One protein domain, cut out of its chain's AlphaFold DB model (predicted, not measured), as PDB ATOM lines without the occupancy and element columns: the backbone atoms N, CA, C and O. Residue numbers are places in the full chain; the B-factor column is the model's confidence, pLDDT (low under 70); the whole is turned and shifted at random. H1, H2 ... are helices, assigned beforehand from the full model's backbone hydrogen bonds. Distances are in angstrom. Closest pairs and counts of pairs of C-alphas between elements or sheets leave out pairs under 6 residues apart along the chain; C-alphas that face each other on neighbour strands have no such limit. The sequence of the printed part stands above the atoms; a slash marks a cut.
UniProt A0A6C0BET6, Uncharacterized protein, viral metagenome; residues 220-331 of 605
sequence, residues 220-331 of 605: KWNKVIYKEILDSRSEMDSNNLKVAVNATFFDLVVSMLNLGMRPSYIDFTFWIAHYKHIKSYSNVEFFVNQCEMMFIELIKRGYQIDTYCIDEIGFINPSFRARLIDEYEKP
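Overview. This is residues 220 to 331 of the 605 residues of an uncharacterized protein of viral metagenome (UniProt A0A6C0BET6). Three helical hairpins, H2 with H3, H4 with H5 and H6 with H7, stand side by side in a slab of two layers: H2, H4 and H6 make one row, and H3, H5 and H7 the other, running against it. H1 sits at one end of the slab beside H3. The printed part has 112 residues, seven named helices, H1 to H7 in chain order, and no named strand: all helix. It is compact, with a radius of gyration of the C-alphas of 14.2 A and spans of 43 by 35 by 21 A.

Along the chain. H1, residues 221 to 232, begins at C-alpha 221 (37.183, 108.229, 250.876). H2 is residues 238 to 246 and H3 residues 250 to 258. H4, residues 265 to 279, measures 21.0 A from first to last C-alpha, and H5, residues 285 to 300, 22.0 A. H6 is residues 307 to 316; H7, residues 318 to 328, ends at C-alpha 328 (12.329, 106.658, 264.571).

Arrangement. H1 touches H3 with residues 221 to 225 alone, the closest C-alphas being Asn 222 and Ser 255, 5.5 A. H2 and H4 touch at a shallow tilt of 7 degrees, the same way, closest at the C-alphas of Val 245 and Trp 271, 6.9 A. H4 to H7 form an up and down bundle, each helix running against the one before. H5 and H7 touch, closest at the C-alphas of Ile 299 and Tyr 328, 6.0 A. H4 and H7 are apart. Every O i to N i+4 pair is within hydrogen-bond range in H1 and H3 to H7, and 4 of 5 in H2.

Size, cuts and confidence. The farthest C-alphas, Asp 231 and Pro 318, are 43.0 A apart. The printed part has no cut and no long link. Confidence is under 70 at residues 222, 225 to 226, 228 to 237 and 282 to 283.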
ATOM      1  N   LYS A 220      39.111 110.996 253.371       77.81
ATOM      2  CA  LYS A 220      38.778 111.528 252.037       77.81
ATOM      3  C   LYS A 220      38.218 110.468 251.082       77.81
ATOM      4  O   LYS A 220      38.158 110.678 249.871       77.81
ATOM      5  N   TRP A 221      37.774 109.339 251.624       73.88
ATOM      6  CA  TRP A 221      37.183 108.229 250.876       73.88
ATOM      7  C   TRP A 221      36.040 108.621 249.944       73.88
ATOM      8  O   TRP A 221      35.884 108.044 248.867       73.88
ATOM      9  N   ASN A 222      35.235 109.599 250.360       67.38
ATOM     10  CA  ASN A 222      34.092 110.081 249.597       67.38
ATOM     11  C   ASN A 222      34.465 110.472 248.162       67.38
ATOM     12  O   ASN A 222      33.655 110.263 247.268       67.38
ATOM     13  N   LYS A 223      35.686 110.963 247.922       73.12
ATOM     14  CA  LYS A 223      36.167 111.355 246.592       73.12
ATOM     15  C   LYS A 223      36.405 110.173 245.652       73.12
ATOM     16  O   LYS A 223      36.106 110.278 244.467       73.12
ATOM     17  N   VAL A 224      36.903 109.050 246.173       71.44
ATOM     18  CA  VAL A 224      37.135 107.820 245.386       71.44
ATOM     19  C   VAL A 224      35.816 107.249 244.917       71.44
ATOM     20  O   VAL A 224      35.632 106.971 243.736       71.44
ATOM     21  N   ILE A 225      34.875 107.173 245.854       67.56
ATOM     22  CA  ILE A 225      33.523 106.709 245.583       67.56
ATOM     23  C   ILE A 225      32.832 107.661 244.603       67.56
ATOM     24  O   ILE A 225      32.167 107.200 243.684       67.56
ATOM     25  N   TYR A 226      33.023 108.978 244.744       69.62
ATOM     26  CA  TYR A 226      32.468 109.969 243.817       69.62
ATOM     27  C   TYR A 226      32.897 109.707 242.374       69.62
ATOM     28  O   TYR A 226      32.059 109.682 241.476       69.62
ATOM     29  N   LYS A 227      34.202 109.492 242.168       70.00
ATOM     30  CA  LYS A 227      34.785 109.243 240.848       70.00
ATOM     31  C   LYS A 227      34.238 107.952 240.243       70.00
ATOM     32  O   LYS A 227      33.773 107.962 239.114       70.00
ATOM     33  N   GLU A 228      34.202 106.868 241.013       64.75
ATOM     34  CA  GLU A 228      33.710 105.575 240.526       64.75
ATOM     35  C   GLU A 228      32.204 105.575 240.235       64.75
ATOM     36  O   GLU A 228      31.783 105.090 239.185       64.75
ATOM     37  N   ILE A 229      31.378 106.133 241.127       62.75
ATOM     38  CA  ILE A 229      29.922 106.195 240.924       62.75
ATOM     39  C   ILE A 229      29.593 107.030 239.680       62.75
ATOM     40  O   ILE A 229      28.747 106.631 238.879       62.75
ATOM     41  N   LEU A 230      30.254 108.179 239.504       62.31
ATOM     42  CA  LEU A 230      30.012 109.042 238.348       62.31
ATOM     43  C   LEU A 230      30.518 108.428 237.043       62.31
ATOM     44  O   LEU A 230      29.815 108.496 236.032       62.31
ATOM     45  N   ASP A 231      31.710 107.829 237.064       65.00
ATOM     46  CA  ASP A 231      32.340 107.288 235.859       65.00
ATOM     47  C   ASP A 231      31.685 105.978 235.411       65.00
ATOM     48  O   ASP A 231      31.580 105.716 234.211       65.00
ATOM     49  N   SER A 232      31.213 105.153 236.350       57.56
ATOM     50  CA  SER A 232      30.691 103.832 236.007       57.56
ATOM     51  C   SER A 232      29.279 103.870 235.423       57.56
ATOM     52  O   SER A 232      28.961 102.988 234.625       57.56
ATOM     53  N   ARG A 233      28.416 104.846 235.775       54.31
ATOM     54  CA  ARG A 233      26.948 104.867 235.500       54.31
ATOM     55  C   ARG A 233      26.200 103.556 235.824       54.31
ATOM     56  O   ARG A 233      24.978 103.503 235.687       54.31
ATOM     57  N   SER A 234      26.908 102.502 236.221       49.47
ATOM     58  CA  SER A 234      26.399 101.218 236.642       49.47
ATOM     59  C   SER A 234      25.821 101.408 238.024       49.47
ATOM     60  O   SER A 234      26.416 102.086 238.860       49.47
ATOM     61  N   GLU A 235      24.627 100.856 238.194       54.78
ATOM     62  CA  GLU A 235      23.761 100.959 239.362       54.78
ATOM     63  C   GLU A 235      24.552 101.098 240.665       54.78
ATOM     64  O   GLU A 235      25.464 100.316 240.926       54.78
ATOM     65  N   MET A 236      24.190 102.102 241.471       61.94
ATOM     66  CA  MET A 236      24.683 102.288 242.835       61.94
ATOM     67  C   MET A 236      24.466 100.998 243.636       61.94
ATOM     68  O   MET A 236      23.409 100.799 244.235       61.94
ATOM     69  N   ASP A 237      25.451 100.104 243.604       67.88
ATOM     70  CA  ASP A 237      25.333  98.777 244.186       67.88
ATOM     71  C   ASP A 237      25.390  98.891 245.712       67.88
ATOM     72  O   ASP A 237      26.352  99.418 246.284       67.88
ATOM     73  N   SER A 238      24.360  98.380 246.388       70.50
ATOM     74  CA  SER A 238      24.319  98.337 247.848       70.50
ATOM     75  C   SER A 238      25.444  97.474 248.435       70.50
ATOM     76  O   SER A 238      25.800  97.647 249.601       70.50
ATOM     77  N   ASN A 239      26.094  96.619 247.634       70.00
ATOM     78  CA  ASN A 239      27.291  95.887 248.052       70.00
ATOM     79  C   ASN A 239      28.434  96.812 248.503       70.00
ATOM     80  O   ASN A 239      29.170  96.451 249.421       70.00
ATOM     81  N   ASN A 240      28.544  98.024 247.951       74.69
ATOM     82  CA  ASN A 240      29.554  98.988 248.392       74.69
ATOM     83  C   ASN A 240      29.284  99.491 249.819       74.69
ATOM     84  O   ASN A 240      30.221  99.630 250.606       74.69
ATOM     85  N   LEU A 241      28.014  99.661 250.210       80.62
ATOM     86  CA  LEU A 241      27.659  99.995 251.595       80.62
ATOM     87  C   LEU A 241      28.083  98.893 252.577       80.62
ATOM     88  O   LEU A 241      28.497  99.198 253.698       80.62
ATOM     89  N   LYS A 242      28.033  97.620 252.165       79.06
ATOM     90  CA  LYS A 242      28.454  96.497 253.019       79.06
ATOM     91  C   LYS A 242      29.933  96.568 253.377       79.06
ATOM     92  O   LYS A 242      30.280  96.278 254.515       79.06
ATOM     93  N   VAL A 243      30.790  97.009 252.455       76.38
ATOM     94  CA  VAL A 243      32.228  97.201 252.719       76.38
ATOM     95  C   VAL A 243      32.436  98.170 253.885       76.38
ATOM     96  O   VAL A 243      33.203  97.890 254.807       76.38
ATOM     97  N   ALA A 244      31.724  99.298 253.870       79.25
ATOM     98  CA  ALA A 244      31.832 100.318 254.907       79.25
ATOM     99  C   ALA A 244      31.341  99.823 256.274       79.25
ATOM    100  O   ALA A 244      31.954 100.112 257.307       79.25
ATOM    101  N   VAL A 245      30.264  99.038 256.273       82.25
ATOM    102  CA  VAL A 245      29.722  98.434 257.493       82.25
ATOM    103  C   VAL A 245      30.641  97.349 258.033       82.25
ATOM    104  O   VAL A 245      30.919  97.350 259.230       82.25
ATOM    105  N   ASN A 246      31.198  96.496 257.173       76.38
ATOM    106  CA  ASN A 246      32.163  95.476 257.578       76.38
ATOM    107  C   ASN A 246      33.398  96.088 258.209       76.38
ATOM    108  O   ASN A 246      33.898  95.556 259.195       76.38
ATOM    109  N   ALA A 247      33.873  97.211 257.681       73.25
ATOM    110  CA  ALA A 247      34.984  97.950 258.264       73.25
ATOM    111  C   ALA A 247      34.604  98.707 259.553       73.25
ATOM    112  O   ALA A 247      35.476  99.283 260.207       73.25
ATOM    113  N   THR A 248      33.318  98.732 259.918       82.94
ATOM    114  CA  THR A 248      32.766  99.536 261.011       82.94
ATOM    115  C   THR A 248      33.223 100.999 260.901       82.94
ATOM    116  O   THR A 248      33.757 101.600 261.838       82.94
ATOM    117  N   PHE A 249      33.079 101.564 259.698       84.00
ATOM    118  CA  PHE A 249      33.528 102.911 259.368       84.00
ATOM    119  C   PHE A 249      32.341 103.854 259.114       84.00
ATOM    120  O   PHE A 249      31.832 103.952 257.998       84.00
ATOM    121  N   PHE A 250      31.883 104.548 260.163       88.94
ATOM    122  CA  PHE A 250      30.688 105.402 260.114       88.94
ATOM    123  C   PHE A 250      30.766 106.501 259.045       88.94
ATOM    124  O   PHE A 250      29.846 106.638 258.239       88.94
ATOM    125  N   ASP A 251      31.877 107.241 258.990       83.88
ATOM    126  CA  ASP A 251      32.037 108.367 258.057       83.88
ATOM    127  C   ASP A 251      31.945 107.922 256.590       83.88
ATOM    128  O   ASP A 251      31.441 108.649 255.726       83.88
ATOM    129  N   LEU A 252      32.389 106.693 256.313       83.62
ATOM    130  CA  LEU A 252      32.287 106.081 254.998       83.62
ATOM    131  C   LEU A 252      30.832 105.771 254.634       83.62
ATOM    132  O   LEU A 252      30.404 106.092 253.528       83.62
ATOM    133  N   VAL A 253      30.054 105.223 255.575       88.12
ATOM    134  CA  VAL A 253      28.613 104.988 255.394       88.12
ATOM    135  C   VAL A 253      27.884 106.306 255.129       88.12
ATOM    136  O   VAL A 253      27.166 106.408 254.139       88.12
ATOM    137  N   VAL A 254      28.108 107.343 255.944       89.00
ATOM    138  CA  VAL A 254      27.504 108.678 255.746       89.00
ATOM    139  C   VAL A 254      27.821 109.219 254.353       89.00
ATOM    140  O   VAL A 254      26.932 109.705 253.649       89.00
ATOM    141  N   SER A 255      29.085 109.109 253.944       83.94
ATOM    142  CA  SER A 255      29.536 109.540 252.624       83.94
ATOM    143  C   SER A 255      28.801 108.786 251.520       83.94
ATOM    144  O   SER A 255      28.193 109.419 250.668       83.94
ATOM    145  N   MET A 256      28.765 107.455 251.568       85.12
ATOM    146  CA  MET A 256      28.050 106.621 250.597       85.12
ATOM    147  C   MET A 256      26.552 106.949 250.517       85.12
ATOM    148  O   MET A 256      25.994 107.050 249.424       85.12
ATOM    149  N   LEU A 257      25.900 107.190 251.658       86.62
ATOM    150  CA  LEU A 257      24.491 107.587 251.711       86.62
ATOM    151  C   LEU A 257      24.258 108.965 251.069       86.62
ATOM    152  O   LEU A 257      23.267 109.142 250.356       86.62
ATOM    153  N   ASN A 258      25.163 109.928 251.285       83.75
ATOM    154  CA  ASN A 258      25.129 111.238 250.619       83.75
ATOM    155  C   ASN A 258      25.301 111.129 249.103       83.75
ATOM    156  O   ASN A 258      24.786 111.970 248.377       83.75
ATOM    157  N   LEU A 259      25.989 110.088 248.633       78.50
ATOM    158  CA  LEU A 259      26.180 109.814 247.212       78.50
ATOM    159  C   LEU A 259      25.034 109.050 246.568       78.50
ATOM    160  O   LEU A 259      25.155 108.686 245.411       78.50
ATOM    161  N   GLY A 260      23.937 108.803 247.280       81.12
ATOM    162  CA  GLY A 260      22.773 108.142 246.700       81.12
ATOM    163  C   GLY A 260      22.683 106.643 246.978       81.12
ATOM    164  O   GLY A 260      21.642 106.055 246.698       81.12
ATOM    165  N   MET A 261      23.695 106.013 247.588       84.38
ATOM    166  CA  MET A 261      23.632 104.578 247.896       84.38
ATOM    167  C   MET A 261      22.528 104.286 248.914       84.38
ATOM    168  O   MET A 261      22.391 105.001 249.910       84.38
ATOM    169  N   ARG A 262      21.735 103.237 248.680       85.25
ATOM    170  CA  ARG A 262      20.580 102.878 249.516       85.25
ATOM    171  C   ARG A 262      20.729 101.459 250.057       85.25
ATOM    172  O   ARG A 262      20.889 100.545 249.249       85.25
ATOM    173  N   PRO A 263      20.657 101.242 251.382       87.69
ATOM    174  CA  PRO A 263      20.555  99.897 251.912       87.69
ATOM    175  C   PRO A 263      19.197  99.295 251.552       87.69
ATOM    176  O   PRO A 263      18.147  99.935 251.650       87.69
ATOM    177  N   SER A 264      19.232  98.031 251.166       81.19
ATOM    178  CA  SER A 264      18.075  97.153 251.137       81.19
ATOM    179  C   SER A 264      17.737  96.660 252.547       81.19
ATOM    180  O   SER A 264      18.531  96.769 253.484       81.19
ATOM    181  N   TYR A 265      16.572  96.036 252.703       77.50
ATOM    182  CA  TYR A 265      16.233  95.345 253.948       77.50
ATOM    183  C   TYR A 265      17.253  94.239 254.294       77.50
ATOM    184  O   TYR A 265      17.589  94.015 255.459       77.50
ATOM    185  N   ILE A 266      17.770  93.541 253.276       75.00
ATOM    186  CA  ILE A 266      18.787  92.497 253.458       75.00
ATOM    187  C   ILE A 266      20.059  93.107 254.056       75.00
ATOM    188  O   ILE A 266      20.654  92.515 254.956       75.00
ATOM    189  N   ASP A 267      20.427  94.317 253.623       82.06
ATOM    190  CA  ASP A 267      21.562  95.047 254.187       82.06
ATOM    191  C   ASP A 267      21.330  95.353 255.674       82.06
ATOM    192  O   ASP A 267      22.195  95.055 256.489       82.06
ATOM    193  N   PHE A 268      20.139  95.813 256.074       83.94
ATOM    194  CA  PHE A 268      19.810  96.006 257.497       83.94
ATOM    195  C   PHE A 268      19.964  94.730 258.328       83.94
ATOM    196  O   PHE A 268      20.561  94.758 259.404       83.94
ATOM    197  N   THR A 269      19.457  93.601 257.825       78.81
ATOM    198  CA  THR A 269      19.589  92.303 258.509       78.81
ATOM    199  C   THR A 269      21.059  91.929 258.693       78.81
ATOM    200  O   THR A 269      21.475  91.513 259.775       78.81
ATOM    201  N   PHE A 270      21.862  92.132 257.648       79.06
ATOM    202  CA  PHE A 270      23.300  91.917 257.695       79.06
ATOM    203  C   PHE A 270      23.982  92.821 258.736       79.06
ATOM    204  O   PHE A 270      24.807  92.357 259.522       79.06
ATOM    205  N   TRP A 271      23.595  94.093 258.808       87.12
ATOM    206  CA  TRP A 271      24.189  95.050 259.742       87.12
ATOM    207  C   TRP A 271      23.842  94.707 261.191       87.12
ATOM    208  O   TRP A 271      24.679  94.883 262.074       87.12
ATOM    209  N   ILE A 272      22.643  94.170 261.447       87.38
ATOM    210  CA  ILE A 272      22.253  93.680 262.778       87.38
ATOM    211  C   ILE A 272      23.099  92.462 263.156       87.38
ATOM    212  O   ILE A 272      23.573  92.391 264.291       87.38
ATOM    213  N   ALA A 273      23.355  91.548 262.210       79.69
ATOM    214  CA  ALA A 273      24.247  90.404 262.424       79.69
ATOM    215  C   ALA A 273      25.643  90.880 262.835       79.69
ATOM    216  O   ALA A 273      26.201  90.436 263.839       79.69
ATOM    217  N   HIS A 274      26.180  91.833 262.071       81.12
ATOM    218  CA  HIS A 274      27.481  92.436 262.323       81.12
ATOM    219  C   HIS A 274      27.517  93.149 263.680       81.12
ATOM    220  O   HIS A 274      28.434  92.934 264.468       81.12
ATOM    221  N   TYR A 275      26.486  93.923 264.020       88.31
ATOM    222  CA  TYR A 275      26.371  94.582 265.321       88.31
ATOM    223  C   TYR A 275      26.331  93.588 266.484       88.31
ATOM    224  O   TYR A 275      27.055  93.771 267.466       88.31
ATOM    225  N   LYS A 276      25.552  92.507 266.365       84.56
ATOM    226  CA  LYS A 276      25.503  91.432 267.364       84.56
ATOM    227  C   LYS A 276      26.863  90.767 267.539       84.56
ATOM    228  O   LYS A 276      27.326  90.590 268.664       84.56
ATOM    229  N   HIS A 277      27.513  90.449 266.423       78.00
ATOM    230  CA  HIS A 277      28.842  89.861 266.403       78.00
ATOM    231  C   HIS A 277      29.859  90.764 267.103       78.00
ATOM    232  O   HIS A 277      30.546  90.316 268.018       78.00
ATOM    233  N   ILE A 278      29.892  92.054 266.760       77.00
ATOM    234  CA  ILE A 278      30.743  93.037 267.428       77.00
ATOM    235  C   ILE A 278      30.419  93.098 268.923       77.00
ATOM    236  O   ILE A 278      31.320  92.940 269.736       77.00
ATOM    237  N   LYS A 279      29.150  93.236 269.320       82.31
ATOM    238  CA  LYS A 279      28.760  93.334 270.737       82.31
ATOM    239  C   LYS A 279      29.150  92.101 271.565       82.31
ATOM    240  O   LYS A 279      29.301  92.229 272.777       82.31
ATOM    241  N   SER A 280      29.320  90.936 270.933       77.69
ATOM    242  CA  SER A 280      29.734  89.700 271.610       77.69
ATOM    243  C   SER A 280      31.184  89.723 272.120       77.69
ATOM    244  O   SER A 280      31.525  88.959 273.024       77.69
ATOM    245  N   TYR A 281      32.037  90.602 271.585       73.12
ATOM    246  CA  TYR A 281      33.413  90.762 272.051       73.12
ATOM    247  C   TYR A 281      33.488  91.670 273.287       73.12
ATOM    248  O   TYR A 281      32.753  92.649 273.420       73.12
ATOM    249  N   SER A 282      34.420  91.385 274.198       60.22
ATOM    250  CA  SER A 282      34.760  92.306 275.288       60.22
ATOM    251  C   SER A 282      35.604  93.479 274.761       60.22
ATOM    252  O   SER A 282      36.417  93.309 273.856       60.22
ATOM    253  N   ASN A 283      35.430  94.675 275.338       65.94
ATOM    254  CA  ASN A 283      36.239  95.881 275.066       65.94
ATOM    255  C   ASN A 283      36.165  96.459 273.636       65.94
ATOM    256  O   ASN A 283      37.141  97.013 273.137       65.94
ATOM    257  N   VAL A 284      35.006  96.381 272.980       74.12
ATOM    258  CA  VAL A 284      34.782  96.929 271.624       74.12
ATOM    259  C   VAL A 284      33.721  98.035 271.583       74.12
ATOM    260  O   VAL A 284      33.005  98.195 270.594       74.12
ATOM    261  N   GLU A 285      33.605  98.811 272.663       79.88
ATOM    262  CA  GLU A 285      32.583  99.859 272.806       79.88
ATOM    263  C   GLU A 285      32.618 100.879 271.662       79.88
ATOM    264  O   GLU A 285      31.570 101.327 271.209       79.88
ATOM    265  N   PHE A 286      33.796 101.173 271.110       77.25
ATOM    266  CA  PHE A 286      33.887 102.022 269.932       77.25
ATOM    267  C   PHE A 286      33.164 101.442 268.714       77.25
ATOM    268  O   PHE A 286      32.345 102.132 268.117       77.25
ATOM    269  N   PHE A 287      33.432 100.188 268.330       77.25
ATOM    270  CA  PHE A 287      32.769  99.590 267.166       77.25
ATOM    271  C   PHE A 287      31.270  99.462 267.389       77.25
ATOM    272  O   PHE A 287      30.496  99.670 266.461       77.25
ATOM    273  N   VAL A 288      30.866  99.164 268.626       87.31
ATOM    274  CA  VAL A 288      29.463  99.209 269.037       87.31
ATOM    275  C   VAL A 288      28.905 100.607 268.759       87.31
ATOM    276  O   VAL A 288      27.940 100.713 268.014       87.31
ATOM    277  N   ASN A 289      29.551 101.672 269.241       89.12
ATOM    278  CA  ASN A 289      29.124 103.053 269.010       89.12
ATOM    279  C   ASN A 289      29.092 103.423 267.519       89.12
ATOM    280  O   ASN A 289      28.142 104.055 267.074       89.12
ATOM    281  N   GLN A 290      30.080 103.005 266.727       86.31
ATOM    282  CA  GLN A 290      30.104 103.225 265.279       86.31
ATOM    283  C   GLN A 290      28.922 102.539 264.584       86.31
ATOM    284  O   GLN A 290      28.231 103.182 263.798       86.31
ATOM    285  N   CYS A 291      28.641 101.270 264.899       92.00
ATOM    286  CA  CYS A 291      27.467 100.564 264.380       92.00
ATOM    287  C   CYS A 291      26.166 101.262 264.807       92.00
ATOM    288  O   CYS A 291      25.277 101.476 263.987       92.00
ATOM    289  N   GLU A 292      26.060 101.664 266.075       95.12
ATOM    290  CA  GLU A 292      24.895 102.385 266.596       95.12
ATOM    291  C   GLU A 292      24.682 103.722 265.871       95.12
ATOM    292  O   GLU A 292      23.554 104.053 265.501       95.12
ATOM    293  N   MET A 293      25.761 104.462 265.599       95.12
ATOM    294  CA  MET A 293      25.729 105.696 264.814       95.12
ATOM    295  C   MET A 293      25.294 105.446 263.368       95.12
ATOM    296  O   MET A 293      24.488 106.218 262.853       95.12
ATOM    297  N   MET A 294      25.758 104.367 262.726       94.25
ATOM    298  CA  MET A 294      25.318 103.994 261.374       94.25
ATOM    299  C   MET A 294      23.808 103.753 261.321       94.25
ATOM    300  O   MET A 294      23.128 104.302 260.458       94.25
ATOM    301  N   PHE A 295      23.264 102.979 262.261       95.12
ATOM    302  CA  PHE A 295      21.822 102.736 262.344       95.12
ATOM    303  C   PHE A 295      21.030 104.023 262.588       95.12
ATOM    304  O   PHE A 295      20.042 104.269 261.900       95.12
ATOM    305  N   ILE A 296      21.466 104.865 263.532       95.81
ATOM    306  CA  ILE A 296      20.818 106.158 263.805       95.81
ATOM    307  C   ILE A 296      20.810 107.029 262.548       95.81
ATOM    308  O   ILE A 296      19.789 107.629 262.227       95.81
ATOM    309  N   GLU A 297      21.925 107.090 261.822       94.75
ATOM    310  CA  GLU A 297      22.039 107.874 260.593       94.75
ATOM    311  C   GLU A 297      21.092 107.383 259.495       94.75
ATOM    312  O   GLU A 297      20.497 108.186 258.774       94.75
ATOM    313  N   LEU A 298      20.891 106.071 259.388       92.62
ATOM    314  CA  LEU A 298      19.893 105.525 258.481       92.62
ATOM    315  C   LEU A 298      18.474 105.943 258.881       92.62
ATOM    316  O   LEU A 298      17.717 106.461 258.059       92.62
ATOM    317  N   ILE A 299      18.107 105.782 260.150       93.94
ATOM    318  CA  ILE A 299      16.772 106.182 260.601       93.94
ATOM    319  C   ILE A 299      16.557 107.681 260.378       93.94
ATOM    320  O   ILE A 299      15.530 108.072 259.823       93.94
ATOM    321  N   LYS A 300      17.563 108.513 260.669       93.56
ATOM    322  CA  LYS A 300      17.553 109.956 260.386       93.56
ATOM    323  C   LYS A 300      17.283 110.289 258.927       93.56
ATOM    324  O   LYS A 300      16.697 111.328 258.661       93.56
ATOM    325  N   ARG A 301      17.672 109.428 257.986       91.25
ATOM    326  CA  ARG A 301      17.423 109.594 256.543       91.25
ATOM    327  C   ARG A 301      16.068 109.058 256.082       91.25
ATOM    328  O   ARG A 301      15.743 109.163 254.903       91.25
ATOM    329  N   GLY A 302      15.267 108.516 256.997       91.19
ATOM    330  CA  GLY A 302      13.938 107.986 256.713       91.19
ATOM    331  C   GLY A 302      13.938 106.538 256.227       91.19
ATOM    332  O   GLY A 302      12.923 106.091 255.698       91.19
ATOM    333  N   TYR A 303      15.040 105.794 256.391       90.56
ATOM    334  CA  TYR A 303      14.998 104.356 256.141       90.56
ATOM    335  C   TYR A 303      14.143 103.667 257.199       90.56
ATOM    336  O   TYR A 303      14.240 103.958 258.392       90.56
ATOM    337  N   GLN A 304      13.305 102.748 256.736       87.88
ATOM    338  CA  GLN A 304      12.408 102.000 257.598       87.88
ATOM    339  C   GLN A 304      13.123 100.782 258.169       87.88
ATOM    340  O   GLN A 304      13.829 100.067 257.459       87.88
ATOM    341  N   ILE A 305      12.896 100.554 259.455       89.06
ATOM    342  CA  ILE A 305      13.282  99.352 260.178       89.06
ATOM    343  C   ILE A 305      11.990  98.767 260.733       89.06
ATOM    344  O   ILE A 305      11.114  99.511 261.175       89.06
ATOM    345  N   ASP A 306      11.835  97.455 260.641       90.75
ATOM    346  CA  ASP A 306      10.623  96.793 261.106       90.75
ATOM    347  C   ASP A 306      10.749  96.362 262.574       90.75
ATOM    348  O   ASP A 306      11.807  96.503 263.202       90.75
ATOM    349  N   THR A 307       9.656  95.870 263.163       92.06
ATOM    350  CA  THR A 307       9.668  95.526 264.589       92.06
ATOM    351  C   THR A 307      10.591  94.344 264.857       92.06
ATOM    352  O   THR A 307      11.218  94.305 265.909       92.06
ATOM    353  N   TYR A 308      10.728  93.411 263.908       89.62
ATOM    354  CA  TYR A 308      11.630  92.268 264.045       89.62
ATOM    355  C   TYR A 308      13.084  92.720 264.191       89.62
ATOM    356  O   TYR A 308      13.776  92.299 265.115       89.62
ATOM    357  N   CYS A 309      13.525  93.635 263.331       90.19
ATOM    358  CA  CYS A 309      14.858  94.217 263.388       90.19
ATOM    359  C   CYS A 309      15.096  94.994 264.695       90.19
ATOM    360  O   CYS A 309      16.148  94.869 265.324       90.19
ATOM    361  N   ILE A 310      14.109  95.788 265.121       93.06
ATOM    362  CA  ILE A 310      14.158  96.557 266.372       93.06
ATOM    363  C   ILE A 310      14.260  95.658 267.596       93.06
ATOM    364  O   ILE A 310      15.001  95.971 268.530       93.06
ATOM    365  N   ASP A 311      13.519  94.556 267.611       91.50
ATOM    366  CA  ASP A 311      13.524  93.619 268.724       91.50
ATOM    367  C   ASP A 311      14.869  92.893 268.820       91.50
ATOM    368  O   ASP A 311      15.419  92.799 269.917       91.50
ATOM    369  N   GLU A 312      15.471  92.497 267.691       89.50
ATOM    370  CA  GLU A 312      16.841  91.958 267.654       89.50
ATOM    371  C   GLU A 312      17.866  92.961 268.208       89.50
ATOM    372  O   GLU A 312      18.669  92.612 269.075       89.50
ATOM    373  N   ILE A 313      17.793  94.236 267.806       92.88
ATOM    374  CA  ILE A 313      18.626  95.301 268.394       92.88
ATOM    375  C   ILE A 313      18.366  95.431 269.902       92.88
ATOM    376  O   ILE A 313      19.303  95.609 270.680       92.88
ATOM    377  N   GLY A 314      17.111  95.296 270.334       93.06
ATOM    378  CA  GLY A 314      16.708  95.312 271.739       93.06
ATOM    379  C   GLY A 314      17.306  94.194 272.572       93.06
ATOM    380  O   GLY A 314      17.735  94.451 273.696       93.06
ATOM    381  N   PHE A 315      17.367  92.982 272.026       90.94
ATOM    382  CA  PHE A 315      18.016  91.851 272.684       90.94
ATOM    383  C   PHE A 315      19.526  92.065 272.835       90.94
ATOM    384  O   PHE A 315      20.105  91.625 273.827       90.94
ATOM    385  N   ILE A 316      20.159  92.761 271.886       89.69
ATOM    386  CA  ILE A 316      21.595  93.076 271.919       89.69
ATOM    387  C   ILE A 316      21.890  94.221 272.902       89.69
ATOM    388  O   ILE A 316      22.811  94.131 273.717       89.69
ATOM    389  N   ASN A 317      21.135  95.320 272.816       94.44
ATOM    390  CA  ASN A 317      21.310  96.512 273.641       94.44
ATOM    391  C   ASN A 317      19.967  97.256 273.850       94.44
ATOM    392  O   ASN A 317      19.587  98.099 273.028       94.44
ATOM    393  N   PRO A 318      19.273  97.034 274.986       96.25
ATOM    394  CA  PRO A 318      17.985  97.674 275.275       96.25
ATOM    395  C   PRO A 318      18.044  99.206 275.310       96.25
ATOM    396  O   PRO A 318      17.108  99.875 274.872       96.25
ATOM    397  N   SER A 319      19.150  99.771 275.808       96.50
ATOM    398  CA  SER A 319      19.332 101.226 275.873       96.50
ATOM    399  C   SER A 319      19.443 101.838 274.478       96.50
ATOM    400  O   SER A 319      18.860 102.886 274.203       96.50
ATOM    401  N   PHE A 320      20.127 101.144 273.566       96.62
ATOM    402  CA  PHE A 320      20.234 101.576 272.185       96.62
ATOM    403  C   PHE A 320      18.896 101.465 271.453       96.62
ATOM    404  O   PHE A 320      18.519 102.418 270.774       96.62
ATOM    405  N   ARG A 321      18.134 100.380 271.664       96.50
ATOM    406  CA  ARG A 321      16.761 100.259 271.142       96.50
ATOM    407  C   ARG A 321      15.899 101.457 271.526       96.50
ATOM    408  O   ARG A 321      15.233 102.002 270.657       96.50
ATOM    409  N   ALA A 322      15.941 101.901 272.784       96.88
ATOM    410  CA  ALA A 322      15.171 103.067 273.222       96.88
ATOM    411  C   ALA A 322      15.558 104.348 272.459       96.88
ATOM    412  O   ALA A 322      14.681 105.048 271.966       96.88
ATOM    413  N   ARG A 323      16.862 104.620 272.291       96.81
ATOM    414  CA  ARG A 323      17.332 105.768 271.488       96.81
ATOM    415  C   ARG A 323      16.924 105.663 270.019       96.81
ATOM    416  O   ARG A 323      16.660 106.671 269.379       96.81
ATOM    417  N   LEU A 324      16.931 104.452 269.469       95.19
ATOM    418  CA  LEU A 324      16.607 104.234 268.067       95.19
ATOM    419  C   LEU A 324      15.102 104.373 267.807       95.19
ATOM    420  O   LEU A 324      14.732 104.921 266.776       95.19
ATOM    421  N   ILE A 325      14.255 103.961 268.757       95.94
ATOM    422  CA  ILE A 325      12.810 104.235 268.742       95.94
ATOM    423  C   ILE A 325      12.554 105.745 268.807       95.94
ATOM    424  O   ILE A 325      11.832 106.251 267.960       95.94
ATOM    425  N   ASP A 326      13.206 106.470 269.723       95.75
ATOM    426  CA  ASP A 326      13.080 107.936 269.832       95.75
ATOM    427  C   ASP A 326      13.467 108.661 268.527       95.75
ATOM    428  O   ASP A 326      12.793 109.586 268.077       95.75
ATOM    429  N   GLU A 327      14.527 108.204 267.853       95.56
ATOM    430  CA  GLU A 327      14.895 108.740 266.538       95.56
ATOM    431  C   GLU A 327      13.888 108.352 265.443       95.56
ATOM    432  O   GLU A 327      13.649 109.128 264.513       95.56
ATOM    433  N   TYR A 328      13.299 107.157 265.538       94.56
ATOM    434  CA  TYR A 328      12.329 106.658 264.571       94.56
ATOM    435  C   TYR A 328      10.998 107.399 264.650       94.56
ATOM    436  O   TYR A 328      10.464 107.752 263.596       94.56
ATOM    437  N   GLU A 329      10.514 107.677 265.865       95.19
ATOM    438  CA  GLU A 329       9.259 108.370 266.203       95.19
ATOM    439  C   GLU A 329       9.300 109.876 265.882       95.19
ATOM    440  O   GLU A 329       8.654 110.702 266.517       95.19
ATOM    441  N   LYS A 330      10.049 110.255 264.847       95.56
ATOM    442  CA  LYS A 330       9.999 111.574 264.221       95.56
ATOM    443  C   LYS A 330       9.197 111.475 262.924       95.56
ATOM    444  O   LYS A 330       9.313 110.467 262.218       95.56
ATOM    445  N   PRO A 331       8.437 112.517 262.540       95.50
ATOM    446  CA  PRO A 331       7.681 112.505 261.292       95.50
ATOM    447  C   PRO A 331       8.566 112.175 260.088       95.50
ATOM    448  O   PRO A 331       9.655 112.739 259.931       95.50
TER     449      PRO A 331